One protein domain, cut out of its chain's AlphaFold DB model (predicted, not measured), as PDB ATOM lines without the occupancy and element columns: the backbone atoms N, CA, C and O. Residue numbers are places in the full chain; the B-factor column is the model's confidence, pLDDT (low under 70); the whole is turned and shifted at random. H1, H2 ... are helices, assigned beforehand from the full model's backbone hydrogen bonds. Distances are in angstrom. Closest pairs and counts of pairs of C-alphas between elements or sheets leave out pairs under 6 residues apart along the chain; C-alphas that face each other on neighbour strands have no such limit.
ATOM      1  N   VAL A  41      -4.821  19.270 -25.289       71.94
ATOM      2  CA  VAL A  41      -3.929  18.109 -25.255       71.94
ATOM      3  C   VAL A  41      -4.687  16.819 -24.922       71.94
ATOM      4  O   VAL A  41      -4.442  15.805 -25.569       71.94
ATOM      5  N   GLY A  42      -5.637  16.840 -23.978       77.38
ATOM      6  CA  GLY A  42      -6.384  15.641 -23.573       77.38
ATOM      7  C   GLY A  42      -7.178  15.029 -24.729       77.38
ATOM      8  O   GLY A  42      -7.130  13.821 -24.958       77.38
ATOM      9  N   TYR A  43      -7.813  15.879 -25.538       74.62
ATOM     10  CA  TYR A  43      -8.549  15.474 -26.738       74.62
ATOM     11  C   TYR A  43      -7.649  14.871 -27.827       74.62
ATOM     12  O   TYR A  43      -8.060  13.944 -28.526       74.62
ATOM     13  N   ALA A  44      -6.407  15.347 -27.950       77.38
ATOM     14  CA  ALA A  44      -5.429  14.765 -28.865       77.38
ATOM     15  C   ALA A  44      -4.942  13.382 -28.390       77.38
ATOM     16  O   ALA A  44      -4.798  12.476 -29.210       77.38
ATOM     17  N   VAL A  45      -4.737  13.197 -27.080       79.94
ATOM     18  CA  VAL A  45      -4.324  11.908 -26.487       79.94
ATOM     19  C   VAL A  45      -5.437  10.861 -26.585       79.94
ATOM     20  O   VAL A  45      -5.176   9.716 -26.952       79.94
ATOM     21  N   LEU A  46      -6.691  11.252 -26.342       77.75
ATOM     22  CA  LEU A  46      -7.862  10.392 -26.553       77.75
ATOM     23  C   LEU A  46      -7.998   9.958 -28.019       77.75
ATOM     24  O   LEU A  46      -8.210   8.777 -28.298       77.75
ATOM     25  N   GLY A  47      -7.814  10.894 -28.956       75.44
ATOM     26  CA  GLY A  47      -7.797  10.591 -30.387       75.44
ATOM     27  C   GLY A  47      -6.647   9.669 -30.803       75.44
ATOM     28  O   GLY A  47      -6.799   8.920 -31.762       75.44
ATOM     29  N   PHE A  48      -5.526   9.682 -30.073       79.31
ATOM     30  CA  PHE A  48      -4.393   8.797 -30.336       79.31
ATOM     31  C   PHE A  48      -4.659   7.342 -29.924       79.31
ATOM     32  O   PHE A  48      -4.297   6.423 -30.654       79.31
ATOM     33  N   PHE A  49      -5.300   7.125 -28.772       78.50
ATOM     34  CA  PHE A  49      -5.602   5.775 -28.277       78.50
ATOM     35  C   PHE A  49      -6.764   5.109 -29.019       78.50
ATOM     36  O   PHE A  49      -6.770   3.890 -29.179       78.50
ATOM     37  N   VAL A  50      -7.749   5.893 -29.471       85.75
ATOM     38  CA  VAL A  50      -8.917   5.378 -30.197       85.75
ATOM     39  C   VAL A  50      -9.198   6.270 -31.417       85.75
ATOM     40  O   VAL A  50     -10.024   7.186 -31.335       85.75
ATOM     41  N   PRO A  51      -8.556   6.009 -32.573       79.06
ATOM     42  CA  PRO A  51      -8.664   6.862 -33.763       79.06
ATOM     43  C   PRO A  51     -10.108   7.061 -34.248       79.06
ATOM     44  O   PRO A  51     -10.456   8.137 -34.735       79.06
ATOM     45  N   ILE A  52     -10.976   6.062 -34.055       83.50
ATOM     46  CA  ILE A  52     -12.403   6.133 -34.412       83.50
ATOM     47  C   ILE A  52     -13.140   7.171 -33.552       83.50
ATOM     48  O   ILE A  52     -13.894   7.989 -34.076       83.50
ATOM     49  N   VAL A  53     -12.895   7.183 -32.240       82.19
ATOM     50  CA  VAL A  53     -13.529   8.132 -31.310       82.19
ATOM     51  C   VAL A  53     -13.023   9.552 -31.570       82.19
ATOM     52  O   VAL A  53     -13.817  10.490 -31.569       82.19
ATOM     53  N   GLY A  54     -11.733   9.709 -31.889       82.75
ATOM     54  CA  GLY A  54     -11.164  10.994 -32.303       82.75
ATOM     55  C   GLY A  54     -11.816  11.569 -33.569       82.75
ATOM     56  O   GLY A  54     -12.083  12.770 -33.628       82.75
ATOM     57  N   LEU A  55     -12.134  10.719 -34.554       83.75
ATOM     58  CA  LEU A  55     -12.809  11.127 -35.792       83.75
ATOM     59  C   LEU A  55     -14.286  11.501 -35.567       83.75
ATOM     60  O   LEU A  55     -14.778  12.454 -36.169       83.75
ATOM     61  N   ILE A  56     -14.982  10.801 -34.666       85.44
ATOM     62  CA  ILE A  56     -16.375  11.106 -34.299       85.44
ATOM     63  C   ILE A  56     -16.465  12.422 -33.510       85.44
ATOM     64  O   ILE A  56     -17.297  13.269 -33.837       85.44
ATOM     65  N   LEU A  57     -15.585  12.646 -32.521       81.25
ATOM     66  CA  LEU A  57     -15.525  13.923 -31.794       81.25
ATOM     67  C   LEU A  57     -15.202  15.098 -32.725       81.25
ATOM     68  O   LEU A  57     -15.747  16.185 -32.544       81.25
ATOM     69  N   TYR A  58     -14.339  14.885 -33.727       83.25
ATOM     70  CA  TYR A  58     -14.027  15.905 -34.730       83.25
ATOM     71  C   TYR A  58     -15.275  16.374 -35.488       83.25
ATOM     72  O   TYR A  58     -15.437  17.574 -35.696       83.25
ATOM     73  N   LEU A  59     -16.156  15.444 -35.870       82.75
ATOM     74  CA  LEU A  59     -17.394  15.748 -36.591       82.75
ATOM     75  C   LEU A  59     -18.435  16.427 -35.692       82.75
ATOM     76  O   LEU A  59     -19.033  17.412 -36.107       82.75
ATOM     77  N   ILE A  60     -18.610  15.952 -34.454       85.38
ATOM     78  CA  ILE A  60     -19.573  16.526 -33.496       85.38
ATOM     79  C   ILE A  60     -19.212  17.969 -33.108       85.38
ATOM     80  O   ILE A  60     -20.091  18.816 -32.993       85.38
ATOM     81  N   TRP A  61     -17.925  18.273 -32.916       76.94
ATOM     82  CA  TRP A  61     -17.471  19.600 -32.477       76.94
ATOM     83  C   TRP A  61     -17.030  20.534 -33.602       76.94
ATOM     84  O   TRP A  61     -16.486  21.607 -33.318       76.94
ATOM     85  N   MET A  62     -17.281  20.167 -34.860       74.25
ATOM     86  CA  MET A  62     -16.923  20.999 -36.008       74.25
ATOM     87  C   MET A  62     -17.599  22.378 -35.952       74.25
ATOM     88  O   MET A  62     -16.925  23.382 -36.190       74.25
ATOM     89  N   ASP A  63     -18.874  22.427 -35.558       73.00
ATOM     90  CA  ASP A  63     -19.666  23.664 -35.524       73.00
ATOM     91  C   ASP A  63     -19.582  24.400 -34.178       73.00
ATOM     92  O   ASP A  63     -19.604  25.629 -34.130       73.00
ATOM     93  N   GLU A  64     -19.441  23.668 -33.070       74.06
ATOM     94  CA  GLU A  64     -19.482  24.257 -31.725       74.06
ATOM     95  C   GLU A  64     -18.101  24.685 -31.210       74.06
ATOM     96  O   GLU A  64     -17.987  25.729 -30.562       74.06
ATOM     97  N   ARG A  65     -17.037  23.903 -31.474       72.06
ATOM     98  CA  ARG A  65     -15.682  24.141 -30.934       72.06
ATOM     99  C   ARG A  65     -14.566  23.783 -31.933       72.06
ATOM    100  O   ARG A  65     -13.819  22.820 -31.724       72.06
ATOM    101  N   PRO A  66     -14.319  24.622 -32.955       71.38
ATOM    102  CA  PRO A  66     -13.374  24.304 -34.029       71.38
ATOM    103  C   PRO A  66     -11.913  24.166 -33.563       71.38
ATOM    104  O   PRO A  66     -11.133  23.441 -34.184       71.38
ATOM    105  N   LYS A  67     -11.506  24.832 -32.469       73.94
ATOM    106  CA  LYS A  67     -10.145  24.701 -31.911       73.94
ATOM    107  C   LYS A  67      -9.912  23.320 -31.281       73.94
ATOM    108  O   LYS A  67      -8.887  22.696 -31.553       73.94
ATOM    109  N   ALA A  68     -10.868  22.840 -30.482       72.31
ATOM    110  CA  ALA A  68     -10.797  21.535 -29.827       72.31
ATOM    111  C   ALA A  68     -10.945  20.400 -30.850       72.31
ATOM    112  O   ALA A  68     -10.127  19.478 -30.859       72.31
ATOM    113  N   ALA A  69     -11.883  20.532 -31.796       76.00
ATOM    114  CA  ALA A  69     -12.051  19.583 -32.894       76.00
ATOM    115  C   ALA A  69     -10.732  19.381 -33.662       76.00
ATOM    116  O   ALA A  69     -10.230  18.261 -33.754       76.00
ATOM    117  N   LYS A  70     -10.082  20.462 -34.121       76.88
ATOM    118  CA  LYS A  70      -8.811  20.362 -34.868       76.88
ATOM    119  C   LYS A  70      -7.706  19.616 -34.114       76.88
ATOM    120  O   LYS A  70      -6.867  18.990 -34.756       76.88
ATOM    121  N   SER A  71      -7.681  19.670 -32.784       79.44
ATOM    122  CA  SER A  71      -6.690  18.939 -31.984       79.44
ATOM    123  C   SER A  71      -6.965  17.436 -31.894       79.44
ATOM    124  O   SER A  71      -6.045  16.647 -32.108       79.44
ATOM    125  N   ALA A  72      -8.227  17.041 -31.694       82.00
ATOM    126  CA  ALA A  72      -8.649  15.641 -31.702       82.00
ATOM    127  C   ALA A  72      -8.410  14.993 -33.076       82.00
ATOM    128  O   ALA A  72      -7.842  13.905 -33.164       82.00
ATOM    129  N   GLY A  73      -8.749  15.706 -34.158       82.81
ATOM    130  CA  GLY A  73      -8.519  15.241 -35.528       82.81
ATOM    131  C   GLY A  73      -7.033  15.053 -35.858       82.81
ATOM    132  O   GLY A  73      -6.652  14.052 -36.461       82.81
ATOM    133  N   LYS A  74      -6.164  15.971 -35.407       83.00
ATOM    134  CA  LYS A  74      -4.705  15.823 -35.558       83.00
ATOM    135  C   LYS A  74      -4.159  14.623 -34.780       83.00
ATOM    136  O   LYS A  74      -3.315  13.911 -35.315       83.00
ATOM    137  N   GLY A  75      -4.646  14.385 -33.558       84.94
ATOM    138  CA  GLY A  75      -4.266  13.222 -32.747       84.94
ATOM    139  C   GLY A  75      -4.664  11.891 -33.391       84.94
ATOM    140  O   GLY A  75      -3.844  10.974 -33.469       84.94
ATOM    141  N   ALA A  76      -5.876  11.814 -33.952       87.69
ATOM    142  CA  ALA A  76      -6.337  10.642 -34.695       87.69
ATOM    143  C   ALA A  76      -5.458  10.366 -35.925       87.69
ATOM    144  O   ALA A  76      -4.993   9.240 -36.109       87.69
ATOM    145  N   LEU A  77      -5.146  11.392 -36.725       86.31
ATOM    146  CA  LEU A  77      -4.313  11.232 -37.920       86.31
ATOM    147  C   LEU A  77      -2.889  10.759 -37.581       86.31
ATOM    148  O   LEU A  77      -2.359   9.872 -38.248       86.31
ATOM    149  N   ILE A  78      -2.285  11.312 -36.520       88.50
ATOM    150  CA  ILE A  78      -0.934  10.931 -36.089       88.50
ATOM    151  C   ILE A  78      -0.878   9.447 -35.693       88.50
ATOM    152  O   ILE A  78       0.067   8.756 -36.065       88.50
ATOM    153  N   SER A  79      -1.899   8.936 -34.996       86.12
ATOM    154  CA  SER A  79      -1.926   7.538 -34.539       86.12
ATOM    155  C   SER A  79      -1.971   6.542 -35.695       86.12
ATOM    156  O   SER A  79      -1.235   5.558 -35.682       86.12
ATOM    157  N   VAL A  80      -2.757   6.839 -36.735       87.56
ATOM    158  CA  VAL A  80      -2.866   6.009 -37.942       87.56
ATOM    159  C   VAL A  80      -1.530   5.948 -38.678       87.56
ATOM    160  O   VAL A  80      -1.097   4.867 -39.074       87.56
ATOM    161  N   ILE A  81      -0.847   7.088 -38.820       89.25
ATOM    162  CA  ILE A  81       0.458   7.159 -39.492       89.25
ATOM    163  C   ILE A  81       1.514   6.368 -38.711       89.25
ATOM    164  O   ILE A  81       2.269   5.600 -39.307       89.25
ATOM    165  N   VAL A  82       1.555   6.517 -37.383       89.88
ATOM    166  CA  VAL A  82       2.504   5.790 -36.526       89.88
ATOM    167  C   VAL A  82       2.255   4.283 -36.600       89.88
ATOM    168  O   VAL A  82       3.198   3.531 -36.842       89.88
ATOM    169  N   TYR A  83       1.003   3.833 -36.465       87.75
ATOM    170  CA  TYR A  83       0.658   2.413 -36.582       87.75
ATOM    171  C   TYR A  83       1.010   1.841 -37.957       87.75
ATOM    172  O   TYR A  83       1.578   0.752 -38.035       87.75
ATOM    173  N   ALA A  84       0.726   2.574 -39.037       89.44
ATOM    174  CA  ALA A  84       1.073   2.151 -40.389       89.44
ATOM    175  C   ALA A  84       2.594   2.017 -40.573       89.44
ATOM    176  O   ALA A  84       3.062   1.010 -41.103       89.44
ATOM    177  N   GLY A  85       3.377   2.986 -40.087       92.81
ATOM    178  CA  GLY A  85       4.840   2.930 -40.139       92.81
ATOM    179  C   GLY A  85       5.414   1.742 -39.362       92.81
ATOM    180  O   GLY A  85       6.239   0.995 -39.890       92.81
ATOM    181  N   PHE A  86       4.928   1.517 -38.136       92.31
ATOM    182  CA  PHE A  86       5.323   0.359 -37.330       92.31
ATOM    183  C   PHE A  86       4.951  -0.967 -37.993       92.31
ATOM    184  O   PHE A  86       5.756  -1.896 -37.973       92.31
ATOM    185  N   PHE A  87       3.773  -1.055 -38.614       90.56
ATOM    186  CA  PHE A  87       3.335  -2.259 -39.314       90.56
ATOM    187  C   PHE A  87       4.269  -2.614 -40.478       90.56
ATOM    188  O   PHE A  87       4.673  -3.767 -40.601       90.56
ATOM    189  N   VAL A  88       4.677  -1.629 -41.286       93.25
ATOM    190  CA  VAL A  88       5.615  -1.840 -42.403       93.25
ATOM    191  C   VAL A  88       6.972  -2.331 -41.902       93.25
ATOM    192  O   VAL A  88       7.499  -3.317 -42.415       93.25
ATOM    193  N   ILE A  89       7.527  -1.681 -40.876       93.81
ATOM    194  CA  ILE A  89       8.814  -2.076 -40.289       93.81
ATOM    195  C   ILE A  89       8.719  -3.497 -39.719       93.81
ATOM    196  O   ILE A  89       9.560  -4.340 -40.030       93.81
ATOM    197  N   TYR A  90       7.674  -3.791 -38.942       92.06
ATOM    198  CA  TYR A  90       7.436  -5.117 -38.375       92.06
ATOM    199  C   TYR A  90       7.309  -6.195 -39.458       92.06
ATOM    200  O   TYR A  90       7.874  -7.277 -39.318       92.06
ATOM    201  N   PHE A  91       6.626  -5.892 -40.563       91.56
ATOM    202  CA  PHE A  91       6.467  -6.812 -41.685       91.56
ATOM    203  C   PHE A  91       7.809  -7.148 -42.352       91.56
ATOM    204  O   PHE A  91       8.095  -8.315 -42.611       91.56
ATOM    205  N   ILE A  92       8.674  -6.148 -42.557       92.69
ATOM    206  CA  ILE A  92      10.030  -6.352 -43.088       92.69
ATOM    207  C   ILE A  92      10.856  -7.213 -42.126       92.69
ATOM    208  O   ILE A  92      11.485  -8.179 -42.558       92.69
ATOM    209  N   PHE A  93      10.822  -6.912 -40.825       92.31
ATOM    210  CA  PHE A  93      11.509  -7.719 -39.813       92.31
ATOM    211  C   PHE A  93      11.011  -9.165 -39.791       92.31
ATOM    212  O   PHE A  93      11.829 -10.076 -39.724       92.31
ATOM    213  N   MET A  94       9.699  -9.390 -39.897       87.44
ATOM    214  CA  MET A  94       9.110 -10.728 -39.975       87.44
ATOM    215  C   MET A  94       9.575 -11.494 -41.213       87.44
ATOM    216  O   MET A  94       9.932 -12.662 -41.095       87.44
ATOM    217  N   ILE A  95       9.631 -10.849 -42.381       88.06
ATOM    218  CA  ILE A  95      10.149 -11.475 -43.605       88.06
ATOM    219  C   ILE A  95      11.624 -11.836 -43.440       88.06
ATOM    220  O   ILE A  95      12.008 -12.966 -43.718       88.06
ATOM    221  N   VAL A  96      12.455 -10.911 -42.956       90.50
ATOM    222  CA  VAL A  96      13.891 -11.158 -42.751       90.50
ATOM    223  C   VAL A  96      14.111 -12.279 -41.736       90.50
ATOM    224  O   VAL A  96      14.889 -13.197 -41.986       90.50
ATOM    225  N   PHE A  97      13.381 -12.250 -40.622       88.19
ATOM    226  CA  PHE A  97      13.411 -13.301 -39.612       88.19
ATOM    227  C   PHE A  97      12.998 -14.651 -40.204       88.19
ATOM    228  O   PHE A  97      13.696 -15.641 -40.010       88.19
ATOM    229  N   PHE A  98      11.918 -14.696 -40.987       84.44
ATOM    230  CA  PHE A  98      11.456 -15.912 -41.648       84.44
ATOM    231  C   PHE A  98      12.422 -16.409 -42.731       84.44
ATOM    232  O   PHE A  98      12.576 -17.611 -42.896       84.44
ATOM    233  N   LEU A  99      13.132 -15.540 -43.447       83.25
ATOM    234  CA  LEU A  99      14.157 -15.969 -44.404       83.25
ATOM    235  C   LEU A  99      15.379 -16.573 -43.697       83.25
ATOM    236  O   LEU A  99      15.910 -17.582 -44.153       83.25
ATOM    237  N   ILE A 100      15.791 -16.004 -42.561       83.81
ATOM    238  CA  ILE A 100      16.936 -16.490 -41.776       83.81
ATOM    239  C   ILE A 100      16.585 -17.788 -41.027       83.81
ATOM    240  O   ILE A 100      17.336 -18.760 -41.090       83.81
ATOM    241  N   PHE A 101      15.435 -17.834 -40.349       75.12
ATOM    242  CA  PHE A 101      15.004 -18.983 -39.540       75.12
ATOM    243  C   PHE A 101      14.197 -20.025 -40.329       75.12
ATOM    244  O   PHE A 101      14.362 -21.222 -40.121       75.12
ATOM    245  N   GLY A 102      13.339 -19.611 -41.260       66.50
ATOM    246  CA  GLY A 102      12.592 -20.511 -42.149       66.50
ATOM    247  C   GLY A 102      13.451 -21.089 -43.278       66.50
ATOM    248  O   GLY A 102      13.250 -22.239 -43.668       66.50
ATOM    249  N   GLY A 103      14.481 -20.365 -43.737       61.88
ATOM    250  CA  GLY A 103      15.513 -20.917 -44.626       61.88
ATOM    251  C   GLY A 103      16.281 -22.084 -43.990       61.88
ATOM    252  O   GLY A 103      16.593 -23.064 -44.667       61.88
ATOM    253  N   PHE A 104      16.492 -22.044 -42.670       59.94
ATOM    254  CA  PHE A 104      17.067 -23.154 -41.905       59.94
ATOM    255  C   PHE A 104      16.164 -24.403 -41.949       59.94
ATOM    256  O   PHE A 104      16.654 -25.507 -42.166       59.94
ATOM    257  N   ALA A 105      14.836 -24.257 -41.865       59.66
ATOM    258  CA  ALA A 105      13.903 -25.389 -41.943       59.66
ATOM    259  C   ALA A 105      13.885 -26.075 -43.327       59.66
ATOM    260  O   ALA A 105      13.843 -27.305 -43.402       59.66
ATOM    261  N   LEU A 106      13.981 -25.312 -44.425       56.94
ATOM    262  CA  LEU A 106      14.071 -25.877 -45.783       56.94
ATOM    263  C   LEU A 106      15.417 -26.577 -46.040       56.94
ATOM    264  O   LEU A 106      15.459 -27.597 -46.729       56.94
ATOM    265  N   HIS A 107      16.509 -26.084 -45.444       58.59
ATOM    266  CA  HIS A 107      17.827 -26.709 -45.573       58.59
ATOM    267  C   HIS A 107      17.942 -28.029 -44.780       58.59
ATOM    268  O   HIS A 107      18.591 -28.966 -45.251       58.59
ATOM    269  N   PHE A 108      17.285 -28.147 -43.619       57.81
ATOM    270  CA  PHE A 108      17.214 -29.408 -42.862       57.81
ATOM    271  C   PHE A 108      16.237 -30.422 -43.479       57.81
ATOM    272  O   PHE A 108      16.526 -31.618 -43.478       57.81
ATOM    273  N   GLY A 109      15.129 -29.964 -44.076       59.03
ATOM    274  CA  GLY A 109      14.194 -30.838 -44.796       59.03
ATOM    275  C   GLY A 109      14.835 -31.533 -46.002       59.03
ATOM    276  O   GLY A 109      14.667 -32.738 -46.174       59.03
ATOM    277  N   ASN A 110      15.645 -30.809 -46.783       59.25
ATOM    278  CA  ASN A 110      16.345 -31.372 -47.943       59.25
ATOM    279  C   ASN A 110      17.495 -32.326 -47.548       59.25
ATOM    280  O   ASN A 110      17.753 -33.298 -48.249       59.25
ATOM    281  N   MET A 111      18.153 -32.100 -46.400       58.94
ATOM    282  CA  MET A 111      19.187 -33.013 -45.885       58.94
ATOM    283  C   MET A 111      18.589 -34.332 -45.360       58.94
ATOM    284  O   MET A 111      19.205 -35.374 -45.523       58.94
ATOM    285  N   SER A 112      17.374 -34.323 -44.794       61.44
ATOM    286  CA  SER A 112      16.697 -35.544 -44.306       61.44
ATOM    287  C   SER A 112      16.196 -36.494 -45.404       61.44
ATOM    288  O   SER A 112      15.907 -37.648 -45.118       61.44
ATOM    289  N   MET A 113      16.087 -36.018 -46.650       57.59
ATOM    290  CA  MET A 113      15.647 -36.816 -47.805       57.59
ATOM    291  C   MET A 113      16.828 -37.432 -48.583       57.59
ATOM    292  O   MET A 113      16.618 -38.202 -49.517       57.59
ATOM    293  N   LEU A 114      18.065 -37.075 -48.212       57.16
ATOM    294  CA  LEU A 114      19.321 -37.521 -48.830       57.16
ATOM    295  C   LEU A 114      20.104 -38.539 -47.973       57.16
ATOM    296  O   LEU A 114      21.206 -38.918 -48.370       57.16
TER     297      LEU A 114
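What this domain is: This is residues 41 to 114 of the 115 residues of the protein "Zinc ribbon domain-containing protein" of Tenericutes bacterium HGW-Tenericutes-2 (UniProt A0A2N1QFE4). One long helix, H3, makes the length of this model, and two short helices, H1 and H2, pack on its first part as a small head. Residues 83 to 114, of which 83 to 112 belong to H3, stick out as a long arm. The printed part has 74 residues with three named helices, in the order H1, H2, H3, and no named strand: all helix. It is extended, with a radius of gyration of the C-alphas of 22.0 A and spans of 75 by 16 by 14 A.

Where its parts are: H3, residues 66 to 112, is 67.8 A long, from C-alpha 66 at (-13.374, 24.304, -34.029) to C-alpha 112 at (16.697, -35.544, -44.306). H2 is residues 51 to 60, 14.6 A. H1 is residues 41 to 49, 12.8 A, with C-alpha 41 at (-3.929, 18.109, -25.255).

How they stand to each other: H3 touches H2 with residues 69 to 80 alone, closest at the C-alphas of Ala 76 and Pro 51, 4.5 A; they form a helical hairpin, at a shallow tilt of 20 degrees, opposite ways. H3 touches H1 with residues 68 to 79 alone, closest at the C-alphas of Gly 75 and Ala 44, 4.3 A, at a shallow tilt of 31 degrees, the same way. H1 and H2 touch at a steep tilt of 48 degrees, opposite ways, closest at the C-alphas of Gly 47 and Gly 54, 3.9 A. Every O i to N i+4 pair is within hydrogen-bond range in H1 and H2, and 41 of 43 in H3.

The domain as a whole: The C-alphas farthest apart, of Glu 64 and Leu 114, are 74.9 A apart. The printed part has no cut, and both links are tight. Residues 102 to 114 have pLDDT under 70.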